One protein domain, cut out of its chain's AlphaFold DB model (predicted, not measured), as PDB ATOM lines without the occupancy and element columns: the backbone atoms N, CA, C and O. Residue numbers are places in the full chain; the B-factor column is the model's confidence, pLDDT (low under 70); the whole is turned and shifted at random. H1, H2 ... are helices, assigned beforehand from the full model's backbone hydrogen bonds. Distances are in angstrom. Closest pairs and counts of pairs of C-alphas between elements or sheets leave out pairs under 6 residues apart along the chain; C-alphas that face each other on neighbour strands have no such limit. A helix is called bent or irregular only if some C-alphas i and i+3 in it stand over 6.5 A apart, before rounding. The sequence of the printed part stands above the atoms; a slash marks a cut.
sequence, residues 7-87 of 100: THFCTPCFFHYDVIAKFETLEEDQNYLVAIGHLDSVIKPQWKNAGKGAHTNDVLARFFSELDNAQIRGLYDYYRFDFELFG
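What this domain is: This is residues 7 to 87 of the 100 residues of the protein "Carbohydrate sulfotransferase" of Anopheles melas (UniProt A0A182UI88). The chain draws a flat, open loop of four separate helices, H1, H2, H3 and H4, with no packed core; H3 and the kinked H4 form a corner on one side, and on the other side H2 is followed by a long link, residues 37 to 55, that folds back past it toward H3. The loop nearly returns on itself, with the C-alphas of Thr 7 and Gly 87 13.3 A apart. The printed part has 81 residues with four named helices in the order H1, H2, H3, H4 and no named strand, and its class is all helix. It is only just loose, close to extended, with a radius of gyration of the C-alphas of 17.3 A and spans of 51 by 38 by 16 A.

How they stand to each other: The longest helix by residues, H4, residues 69 to 85, has a kink of 58 degrees near residue 79 and is irregular, with C-alphas 78 and 81 8.0 A apart. H3, residues 56 to 65, is close to H4 but not clearly touching it; their closest C-alphas, those of Phe 64 and Ile 72, are 7.9 A apart. The two run opposite ways at a steep tilt of 44 degrees. H2, residues 26 to 36, is apart from H3 and H4. H1, residues 11 to 14, is apart from H2, H3 and H4. Each O i to N i+4 pair is within hydrogen-bond range in H2 and H3, against 11 of 13 in H4, and H1 is too short for such a pair.

Where its parts are: H4 measures 23.4 A from first to last C-alpha and ends with C-alpha 85 at (116.575, 87.348, -1.024). H2 measures 15.4 A, H3 14.1 A and H1 5.3 A. C-alpha 11, where H1 begins, is at (126.772, 96.235, -4.400).

The domain as a whole: The two C-alphas farthest apart, those of Ser 41 and Ala 70, are 51.2 A apart. The printed part has no cut. The links H1 to H2 and H2 to H3 are long, and H3 to H4 is tight. Residues 50 to 53 have pLDDT under 70; the mean of the printed part is 90.1.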
ATOM      1  N   THR A   7     121.569  92.635   2.298       93.38
ATOM      2  CA  THR A   7     120.561  93.651   1.972       93.38
ATOM      3  C   THR A   7     120.894  95.065   2.462       93.38
ATOM      4  O   THR A   7     120.277  96.023   2.005       93.38
ATOM      5  N   HIS A   8     121.895  95.241   3.333       94.38
ATOM      6  CA  HIS A   8     122.408  96.568   3.700       94.38
ATOM      7  C   HIS A   8     123.458  97.113   2.723       94.38
ATOM      8  O   HIS A   8     123.881  98.264   2.856       94.38
ATOM      9  N   PHE A   9     123.903  96.316   1.753       92.50
ATOM     10  CA  PHE A   9     124.857  96.748   0.741       92.50
ATOM     11  C   PHE A   9     124.143  97.058  -0.569       92.50
ATOM     12  O   PHE A   9     123.226  96.357  -0.980       92.50
ATOM     13  N   CYS A  10     124.615  98.088  -1.272       89.62
ATOM     14  CA  CYS A  10     124.114  98.399  -2.609       89.62
ATOM     15  C   CYS A  10     124.788  97.544  -3.692       89.62
ATOM     16  O   CYS A  10     124.229  97.366  -4.769       89.62
ATOM     17  N   THR A  11     125.987  97.010  -3.426       86.56
ATOM     18  CA  THR A  11     126.772  96.235  -4.400       86.56
ATOM     19  C   THR A  11     126.033  95.031  -4.990       86.56
ATOM     20  O   THR A  11     126.106  94.895  -6.208       86.56
ATOM     21  N   PRO A  12     125.263  94.215  -4.239       88.31
ATOM     22  CA  PRO A  12     124.528  93.090  -4.820       88.31
ATOM     23  C   PRO A  12     123.487  93.511  -5.861       88.31
ATOM     24  O   PRO A  12     123.182  92.752  -6.769       88.31
ATOM     25  N   CYS A  13     122.960  94.732  -5.773       86.88
ATOM     26  CA  CYS A  13     121.974  95.230  -6.730       86.88
ATOM     27  C   CYS A  13     122.601  95.698  -8.053       86.88
ATOM     28  O   CYS A  13     121.890  95.843  -9.041       86.88
ATOM     29  N   PHE A  14     123.911  95.968  -8.076       92.06
ATOM     30  CA  PHE A  14     124.605  96.495  -9.256       92.06
ATOM     31  C   PHE A  14     125.133  95.414 -10.201       92.06
ATOM     32  O   PHE A  14     125.531  95.735 -11.319       92.06
ATOM     33  N   PHE A  15     125.155  94.153  -9.770       90.00
ATOM     34  CA  PHE A  15     125.636  93.042 -10.582       90.00
ATOM     35  C   PHE A  15     124.477  92.152 -11.019       90.00
ATOM     36  O   PHE A  15     123.574  91.843 -10.246       90.00
ATOM     37  N   HIS A  16     124.536  91.707 -12.270       92.31
ATOM     38  CA  HIS A  16     123.674  90.646 -12.767       92.31
ATOM     39  C   HIS A  16     124.387  89.321 -12.539       92.31
ATOM     40  O   HIS A  16     125.384  89.028 -13.194       92.31
ATOM     41  N   TYR A  17     123.916  88.566 -11.554       91.94
ATOM     42  CA  TYR A  17     124.472  87.259 -11.242       91.94
ATOM     43  C   TYR A  17     123.887  86.208 -12.180       91.94
ATOM     44  O   TYR A  17     122.671  86.034 -12.224       91.94
ATOM     45  N   ASP A  18     124.755  85.476 -12.874       93.38
ATOM     46  CA  ASP A  18     124.352  84.292 -13.638       93.38
ATOM     47  C   ASP A  18     124.096  83.088 -12.717       93.38
ATOM     48  O   ASP A  18     123.269  82.232 -13.018       93.38
ATOM     49  N   VAL A  19     124.801  83.025 -11.578       93.81
ATOM     50  CA  VAL A  19     124.744  81.910 -10.621       93.81
ATOM     51  C   VAL A  19     124.824  82.422  -9.182       93.81
ATOM     52  O   VAL A  19     125.680  83.244  -8.854       93.81
ATOM     53  N   ILE A  20     123.968  81.882  -8.310       93.06
ATOM     54  CA  ILE A  20     124.041  82.032  -6.851       93.06
ATOM     55  C   ILE A  20     124.221  80.631  -6.258       93.06
ATOM     56  O   ILE A  20     123.283  79.841  -6.258       93.06
ATOM     57  N   ALA A  21     125.424  80.328  -5.772       94.75
ATOM     58  CA  ALA A  21     125.757  79.029  -5.187       94.75
ATOM     59  C   ALA A  21     125.469  78.988  -3.677       94.75
ATOM     60  O   ALA A  21     125.535  80.019  -2.996       94.75
ATOM     61  N   LYS A  22     125.206  77.792  -3.144       94.25
ATOM     62  CA  LYS A  22     124.926  77.551  -1.722       94.25
ATOM     63  C   LYS A  22     125.866  76.494  -1.150       94.25
ATOM     64  O   LYS A  22     126.291  75.566  -1.830       94.25
ATOM     65  N   PHE A  23     126.189  76.606   0.138       88.00
ATOM     66  CA  PHE A  23     127.044  75.608   0.792       88.00
ATOM     67  C   PHE A  23     126.357  74.244   0.895       88.00
ATOM     68  O   PHE A  23     127.023  73.213   0.839       88.00
ATOM     69  N   GLU A  24     125.031  74.243   1.010       88.75
ATOM     70  CA  GLU A  24     124.200  73.044   1.082       88.75
ATOM     71  C   GLU A  24     124.212  72.235  -0.224       88.75
ATOM     72  O   GLU A  24     124.090  71.014  -0.180       88.75
ATOM     73  N   THR A  25     124.400  72.901  -1.367       92.56
ATOM     74  CA  THR A  25     124.433  72.309  -2.717       92.56
ATOM     75  C   THR A  25     125.810  72.433  -3.368       92.56
ATOM     76  O   THR A  25     125.943  72.315  -4.581       92.56
ATOM     77  N   LEU A  26     126.867  72.633  -2.571       90.50
ATOM     78  CA  LEU A  26     128.183  73.034  -3.072       90.50
ATOM     79  C   LEU A  26     128.768  72.078  -4.125       90.50
ATOM     80  O   LEU A  26     129.410  72.529  -5.067       90.50
ATOM     81  N   GLU A  27     128.578  70.767  -3.969       91.06
ATOM     82  CA  GLU A  27     129.049  69.784  -4.953       91.06
ATOM     83  C   GLU A  27     128.300  69.906  -6.289       91.06
ATOM     84  O   GLU A  27     128.920  69.885  -7.353       91.06
ATOM     85  N   GLU A  28     126.979  70.068  -6.241       94.69
ATOM     86  CA  GLU A  28     126.147  70.288  -7.424       94.69
ATOM     87  C   GLU A  28     126.528  71.602  -8.116       94.69
ATOM     88  O   GLU A  28     126.815  71.603  -9.315       94.69
ATOM     89  N   ASP A  29     126.651  72.687  -7.348       95.62
ATOM     90  CA  ASP A  29     127.017  74.011  -7.854       95.62
ATOM     91  C   ASP A  29     128.410  74.004  -8.504       95.62
ATOM     92  O   ASP A  29     128.618  74.598  -9.562       95.62
ATOM     93  N   GLN A  30     129.376  73.286  -7.921       94.00
ATOM     94  CA  GLN A  30     130.709  73.121  -8.510       94.00
ATOM     95  C   GLN A  30     130.659  72.387  -9.852       94.00
ATOM     96  O   GLN A  30     131.306  72.817 -10.809       94.00
ATOM     97  N   ASN A  31     129.903  71.291  -9.933       94.31
ATOM     98  CA  ASN A  31     129.736  70.546 -11.180       94.31
ATOM     99  C   ASN A  31     129.045  71.400 -12.252       94.31
ATOM    100  O   ASN A  31     129.486  71.411 -13.403       94.31
ATOM    101  N   TYR A  32     128.012  72.152 -11.869       95.75
ATOM    102  CA  TYR A  32     127.314  73.073 -12.761       95.75
ATOM    103  C   TYR A  32     128.263  74.130 -13.340       95.75
ATOM    104  O   TYR A  32     128.318  74.307 -14.557       95.75
ATOM    105  N   LEU A  33     129.076  74.772 -12.493       95.50
ATOM    106  CA  LEU A  33     130.052  75.778 -12.923       95.50
ATOM    107  C   LEU A  33     131.113  75.212 -13.878       95.50
ATOM    108  O   LEU A  33     131.473  75.870 -14.855       95.50
ATOM    109  N   VAL A  34     131.602  73.991 -13.629       95.31
ATOM    110  CA  VAL A  34     132.544  73.312 -14.538       95.31
ATOM    111  C   VAL A  34     131.903  73.075 -15.906       95.31
ATOM    112  O   VAL A  34     132.542  73.351 -16.922       95.31
ATOM    113  N   ALA A  35     130.644  72.632 -15.930       94.88
ATOM    114  CA  ALA A  35     129.926  72.320 -17.160       94.88
ATOM    115  C   ALA A  35     129.649  73.568 -18.015       94.88
ATOM    116  O   ALA A  35     129.949  73.567 -19.211       94.88
ATOM    117  N   ILE A  36     129.126  74.650 -17.421       95.88
ATOM    118  CA  ILE A  36     128.846  75.892 -18.170       95.88
ATOM    119  C   ILE A  36     130.126  76.608 -18.621       95.88
ATOM    120  O   ILE A  36     130.099  77.369 -19.583       95.88
ATOM    121  N   GLY A  37     131.248  76.362 -17.938       94.81
ATOM    122  CA  GLY A  37     132.563  76.877 -18.315       94.81
ATOM    123  C   GLY A  37     133.315  76.011 -19.331       94.81
ATOM    124  O   GLY A  37     134.386  76.423 -19.773       94.81
ATOM    125  N   HIS A  38     132.801  74.826 -19.684       95.81
ATOM    126  CA  HIS A  38     133.493  73.825 -20.510       95.81
ATOM    127  C   HIS A  38     134.883  73.441 -19.961       95.81
ATOM    128  O   HIS A  38     135.861  73.312 -20.702       95.81
ATOM    129  N   LEU A  39     134.985  73.297 -18.635       95.88
ATOM    130  CA  LEU A  39     136.249  73.086 -17.917       95.88
ATOM    131  C   LEU A  39     136.488  71.632 -17.499       95.88
ATOM    132  O   LEU A  39     137.459  71.351 -16.802       95.88
ATOM    133  N   ASP A  40     135.648  70.701 -17.933       93.81
ATOM    134  CA  ASP A  40     135.656  69.280 -17.544       93.81
ATOM    135  C   ASP A  40     136.993  68.559 -17.808       93.81
ATOM    136  O   ASP A  40     137.347  67.599 -17.113       93.81
ATOM    137  N   SER A  41     137.768  69.029 -18.790       94.56
ATOM    138  CA  SER A  41     139.110  68.509 -19.094       94.56
ATOM    139  C   SER A  41     140.230  69.110 -18.232       94.56
ATOM    140  O   SER A  41     141.319  68.539 -18.163       94.56
ATOM    141  N   VAL A  42     139.972  70.235 -17.558       93.56
ATOM    142  CA  VAL A  42     140.969  71.040 -16.828       93.56
ATOM    143  C   VAL A  42     140.772  70.943 -15.317       93.56
ATOM    144  O   VAL A  42     141.742  70.824 -14.566       93.56
ATOM    145  N   ILE A  43     139.521  70.995 -14.860       91.25
ATOM    146  CA  ILE A  43     139.156  71.061 -13.448       91.25
ATOM    147  C   ILE A  43     138.159  69.950 -13.144       91.25
ATOM    148  O   ILE A  43     137.188  69.736 -13.864       91.25
ATOM    149  N   LYS A  44     138.390  69.261 -12.027       87.44
ATOM    150  CA  LYS A  44     137.423  68.340 -11.430       87.44
ATOM    151  C   LYS A  44     137.147  68.787 -10.000       87.44
ATOM    152  O   LYS A  44     138.119  69.071  -9.290       87.44
ATOM    153  N   PRO A  45     135.879  68.845  -9.563       84.88
ATOM    154  CA  PRO A  45     135.554  69.121  -8.171       84.88
ATOM    155  C   PRO A  45     136.265  68.126  -7.254       84.88
ATOM    156  O   PRO A  45     136.258  66.917  -7.488       84.88
ATOM    157  N   GLN A  46     136.958  68.644  -6.241       82.62
ATOM    158  CA  GLN A  46     137.697  67.829  -5.284       82.62
ATOM    159  C   GLN A  46     137.567  68.404  -3.880       82.62
ATOM    160  O   GLN A  46     137.941  69.547  -3.616       82.62
ATOM    161  N   TRP A  47     137.146  67.556  -2.949       78.69
ATOM    162  CA  TRP A  47     137.139  67.860  -1.524       78.69
ATOM    163  C   TRP A  47     138.530  67.643  -0.915       78.69
ATOM    164  O   TRP A  47     138.836  66.585  -0.372       78.69
ATOM    165  N   LYS A  48     139.404  68.652  -1.019       74.94
ATOM    166  CA  LYS A  48     140.776  68.586  -0.468       74.94
ATOM    167  C   LYS A  48     140.861  68.921   1.022       74.94
ATOM    168  O   LYS A  48     141.746  68.425   1.707       74.94
ATOM    169  N   ASN A  49     139.924  69.730   1.516       72.81
ATOM    170  CA  ASN A  49     139.859  70.188   2.904       72.81
ATOM    171  C   ASN A  49     138.531  69.773   3.541       72.81
ATOM    172  O   ASN A  49     137.818  70.617   4.080       72.81
ATOM    173  N   ALA A  50     138.172  68.488   3.460       66.12
ATOM    174  CA  ALA A  50     137.103  67.963   4.302       66.12
ATOM    175  C   ALA A  50     137.509  68.233   5.758       66.12
ATOM    176  O   ALA A  50     138.481  67.658   6.253       66.12
ATOM    177  N   GLY A  51     136.873  69.225   6.385       65.00
ATOM    178  CA  GLY A  51     137.278  69.708   7.697       65.00
ATOM    179  C   GLY A  51     137.339  68.542   8.675       65.00
ATOM    180  O   GLY A  51     136.395  67.769   8.772       65.00
ATOM    181  N   LYS A  52     138.431  68.418   9.435       64.75
ATOM    182  CA  LYS A  52     138.558  67.408  10.507       64.75
ATOM    183  C   LYS A  52     137.652  67.702  11.722       64.75
ATOM    184  O   LYS A  52     137.901  67.187  12.807       64.75
ATOM    185  N   GLY A  53     136.685  68.605  11.570       68.06
ATOM    186  CA  GLY A  53     135.807  69.097  12.627       68.06
ATOM    187  C   GLY A  53     134.472  68.360  12.671       68.06
ATOM    188  O   GLY A  53     134.198  67.494  11.845       68.06
ATOM    189  N   ALA A  54     133.643  68.721  13.650       74.06
ATOM    190  CA  ALA A  54     132.279  68.216  13.766       74.06
ATOM    191  C   ALA A  54     131.440  68.581  12.529       74.06
ATOM    192  O   ALA A  54     131.693  69.601  11.880       74.06
ATOM    193  N   HIS A  55     130.432  67.760  12.221       82.50
ATOM    194  CA  HIS A  55     129.517  68.047  11.123       82.50
ATOM    195  C   HIS A  55     128.813  69.385  11.366       82.50
ATOM    196  O   HIS A  55     128.424  69.699  12.492       82.50
ATOM    197  N   THR A  56     128.622  70.174  10.305       83.19
ATOM    198  CA  THR A  56     128.016  71.514  10.386       83.19
ATOM    199  C   THR A  56     126.696  71.506  11.157       83.19
ATOM    200  O   THR A  56     126.477  72.377  11.995       83.19
ATOM    201  N   ASN A  57     125.855  70.489  10.950       83.81
ATOM    202  CA  ASN A  57     124.575  70.352  11.647       83.81
ATOM    203  C   ASN A  57     124.736  70.168  13.164       83.81
ATOM    204  O   ASN A  57     123.978  70.766  13.923       83.81
ATOM    205  N   ASP A  58     125.742  69.414  13.613       88.12
ATOM    206  CA  ASP A  58     126.015  69.215  15.043       88.12
ATOM    207  C   ASP A  58     126.482  70.522  15.692       88.12
ATOM    208  O   ASP A  58     126.071  70.881  16.798       88.12
ATOM    209  N   VAL A  59     127.330  71.267  14.977       89.12
ATOM    210  CA  VAL A  59     127.835  72.570  15.418       89.12
ATOM    211  C   VAL A  59     126.699  73.591  15.505       89.12
ATOM    212  O   VAL A  59     126.605  74.308  16.504       89.12
ATOM    213  N   LEU A  60     125.818  73.629  14.500       88.06
ATOM    214  CA  LEU A  60     124.624  74.477  14.497       88.06
ATOM    215  C   LEU A  60     123.699  74.130  15.664       88.06
ATOM    216  O   LEU A  60     123.318  75.025  16.415       88.06
ATOM    217  N   ALA A  61     123.384  72.847  15.859       87.62
ATOM    218  CA  ALA A  61     122.521  72.400  16.950       87.62
ATOM    219  C   ALA A  61     123.078  72.815  18.319       87.62
ATOM    220  O   ALA A  61     122.332  73.327  19.155       87.62
ATOM    221  N   ARG A  62     124.393  72.661  18.530       91.25
ATOM    222  CA  ARG A  62     125.055  73.086  19.767       91.25
ATOM    223  C   ARG A  62     124.914  74.589  19.993       91.25
ATOM    224  O   ARG A  62     124.406  74.986  21.034       91.25
ATOM    225  N   PHE A  63     125.306  75.423  19.032       91.56
ATOM    226  CA  PHE A  63     125.292  76.873  19.241       91.56
ATOM    227  C   PHE A  63     123.879  77.455  19.351       91.56
ATOM    228  O   PHE A  63     123.642  78.312  20.194       91.56
ATOM    229  N   PHE A  64     122.912  76.963  18.572       90.00
ATOM    230  CA  PHE A  64     121.523  77.410  18.710       90.00
ATOM    231  C   PHE A  64     120.869  76.919  20.008       90.00
ATOM    232  O   PHE A  64     119.911  77.535  20.464       90.00
ATOM    233  N   SER A  65     121.385  75.854  20.639       90.94
ATOM    234  CA  SER A  65     120.905  75.417  21.959       90.94
ATOM    235  C   SER A  65     121.267  76.381  23.095       90.94
ATOM    236  O   SER A  65     120.622  76.348  24.140       90.94
ATOM    237  N   GLU A  66     122.261  77.250  22.883       94.69
ATOM    238  CA  GLU A  66     122.700  78.266  23.848       94.69
ATOM    239  C   GLU A  66     121.847  79.546  23.791       94.69
ATOM    240  O   GLU A  66     122.014  80.430  24.629       94.69
ATOM    241  N   LEU A  67     120.937  79.653  22.815       93.44
ATOM    242  CA  LEU A  67     120.104  80.831  22.589       93.44
ATOM    243  C   LEU A  67     118.662  80.603  23.051       93.44
ATOM    244  O   LEU A  67     118.077  79.538  22.842       93.44
ATOM    245  N   ASP A  68     118.059  81.641  23.625       93.06
ATOM    246  CA  ASP A  68     116.626  81.665  23.904       93.06
ATOM    247  C   ASP A  68     115.794  82.059  22.664       93.06
ATOM    248  O   ASP A  68     116.300  82.529  21.639       93.06
ATOM    249  N   ASN A  69     114.473  81.873  22.747       90.81
ATOM    250  CA  ASN A  69     113.566  82.164  21.632       90.81
ATOM    251  C   ASN A  69     113.555  83.653  21.232       90.81
ATOM    252  O   ASN A  69     113.313  83.962  20.063       90.81
ATOM    253  N   ALA A  70     113.788  84.578  22.169       93.88
ATOM    254  CA  ALA A  70     113.820  86.008  21.872       93.88
ATOM    255  C   ALA A  70     115.098  86.375  21.105       93.88
ATOM    256  O   ALA A  70     115.033  87.142  20.145       93.88
ATOM    257  N   GLN A  71     116.232  85.771  21.461       95.19
ATOM    258  CA  GLN A  71     117.500  85.907  20.745       95.19
ATOM    259  C   GLN A  71     117.412  85.323  19.333       95.19
ATOM    260  O   GLN A  71     117.804  85.990  18.376       95.19
ATOM    261  N   ILE A  72     116.842  84.122  19.174       93.88
ATOM    262  CA  ILE A  72     116.632  83.512  17.849       93.88
ATOM    263  C   ILE A  72     115.713  84.391  16.991       93.88
ATOM    264  O   ILE A  72     115.999  84.620  15.814       93.88
ATOM    265  N   ARG A  73     114.638  84.940  17.575       93.94
ATOM    266  CA  ARG A  73     113.754  85.877  16.869       93.94
ATOM    267  C   ARG A  73     114.480  87.156  16.463       93.94
ATOM    268  O   ARG A  73     114.360  87.555  15.313       93.94
ATOM    269  N   GLY A  74     115.287  87.732  17.350       95.75
ATOM    270  CA  GLY A  74     116.104  88.903  17.036       95.75
ATOM    271  C   GLY A  74     117.099  88.652  15.899       95.75
ATOM    272  O   GLY A  74     117.243  89.497  15.019       95.75
ATOM    273  N   LEU A  75     117.741  87.478  15.869       94.81
ATOM    274  CA  LEU A  75     118.619  87.080  14.763       94.81
ATOM    275  C   LEU A  75     117.851  86.963  13.445       94.81
ATOM    276  O   LEU A  75     118.305  87.484  12.427       94.81
ATOM    277  N   TYR A  76     116.688  86.311  13.459       95.12
ATOM    278  CA  TYR A  76     115.850  86.217  12.268       95.12
ATOM    279  C   TYR A  76     115.401  87.594  11.785       95.12
ATOM    280  O   TYR A  76     115.556  87.885  10.608       95.12
ATOM    281  N   ASP A  77     114.901  88.458  12.669       95.94
ATOM    282  CA  ASP A  77     114.440  89.794  12.289       95.94
ATOM    283  C   ASP A  77     115.570  90.633  11.680       95.94
ATOM    284  O   ASP A  77     115.341  91.368  10.718       95.94
ATOM    285  N   TYR A  78     116.797  90.475  12.186       96.56
ATOM    286  CA  TYR A  78     117.980  91.143  11.651       96.56
ATOM    287  C   TYR A  78     118.379  90.640  10.251       96.56
ATOM    288  O   TYR A  78     118.769  91.445   9.409       96.56
ATOM    289  N   TYR A  79     118.243  89.338   9.971       96.25
ATOM    290  CA  TYR A  79     118.583  88.731   8.671       96.25
ATOM    291  C   TYR A  79     117.371  88.451   7.767       96.25
ATOM    292  O   TYR A  79     117.515  87.816   6.723       96.25
ATOM    293  N   ARG A  80     116.168  88.910   8.127       96.38
ATOM    294  CA  ARG A  80     114.905  88.502   7.489       96.38
ATOM    295  C   ARG A  80     114.909  88.694   5.976       96.38
ATOM    296  O   ARG A  80     114.479  87.810   5.242       96.38
ATOM    297  N   PHE A  81     115.396  89.842   5.517       96.06
ATOM    298  CA  PHE A  81     115.427  90.154   4.092       96.06
ATOM    299  C   PHE A  81     116.494  89.358   3.337       96.06
ATOM    300  O   PHE A  81     116.296  89.063   2.166       96.06
ATOM    301  N   ASP A  82     117.577  88.942   3.994       95.44
ATOM    302  CA  ASP A  82     118.554  88.034   3.388       95.44
ATOM    303  C   ASP A  82     117.962  86.621   3.237       95.44
ATOM    304  O   ASP A  82     118.179  85.968   2.217       95.44
ATOM    305  N   PHE A  83     117.162  86.158   4.208       95.75
ATOM    306  CA  PHE A  83     116.419  84.898   4.080       95.75
ATOM    307  C   PHE A  83     115.503  84.917   2.855       95.75
ATOM    308  O   PHE A  83     115.498  83.963   2.081       95.75
ATOM    309  N   GLU A  84     114.762  86.006   2.660       94.44
ATOM    310  CA  GLU A  84     113.898  86.184   1.493       94.44
ATOM    311  C   GLU A  84     114.710  86.260   0.193       94.44
ATOM    312  O   GLU A  84     114.450  85.494  -0.735       94.44
ATOM    313  N   LEU A  85     115.739  87.114   0.154       92.94
ATOM    314  CA  LEU A  85     116.575  87.348  -1.024       92.94
ATOM    315  C   LEU A  85     117.241  86.065  -1.542       92.94
ATOM    316  O   LEU A  85     117.345  85.874  -2.750       92.94
ATOM    317  N   PHE A  86     117.674  85.181  -0.641       93.56
ATOM    318  CA  PHE A  86     118.366  83.938  -0.994       93.56
ATOM    319  C   PHE A  86     117.483  82.680  -0.894       93.56
ATOM    320  O   PHE A  86     117.968  81.560  -1.097       93.56
ATOM    321  N   GLY A  87     116.189  82.839  -0.603       93.62
ATOM    322  CA  GLY A  87     115.225  81.739  -0.532       93.62
ATOM    323  C   GLY A  87     115.515  80.729   0.585       93.62
ATOM    324  O   GLY A  87     115.372  79.524   0.374       93.62
TER     325      GLY A  87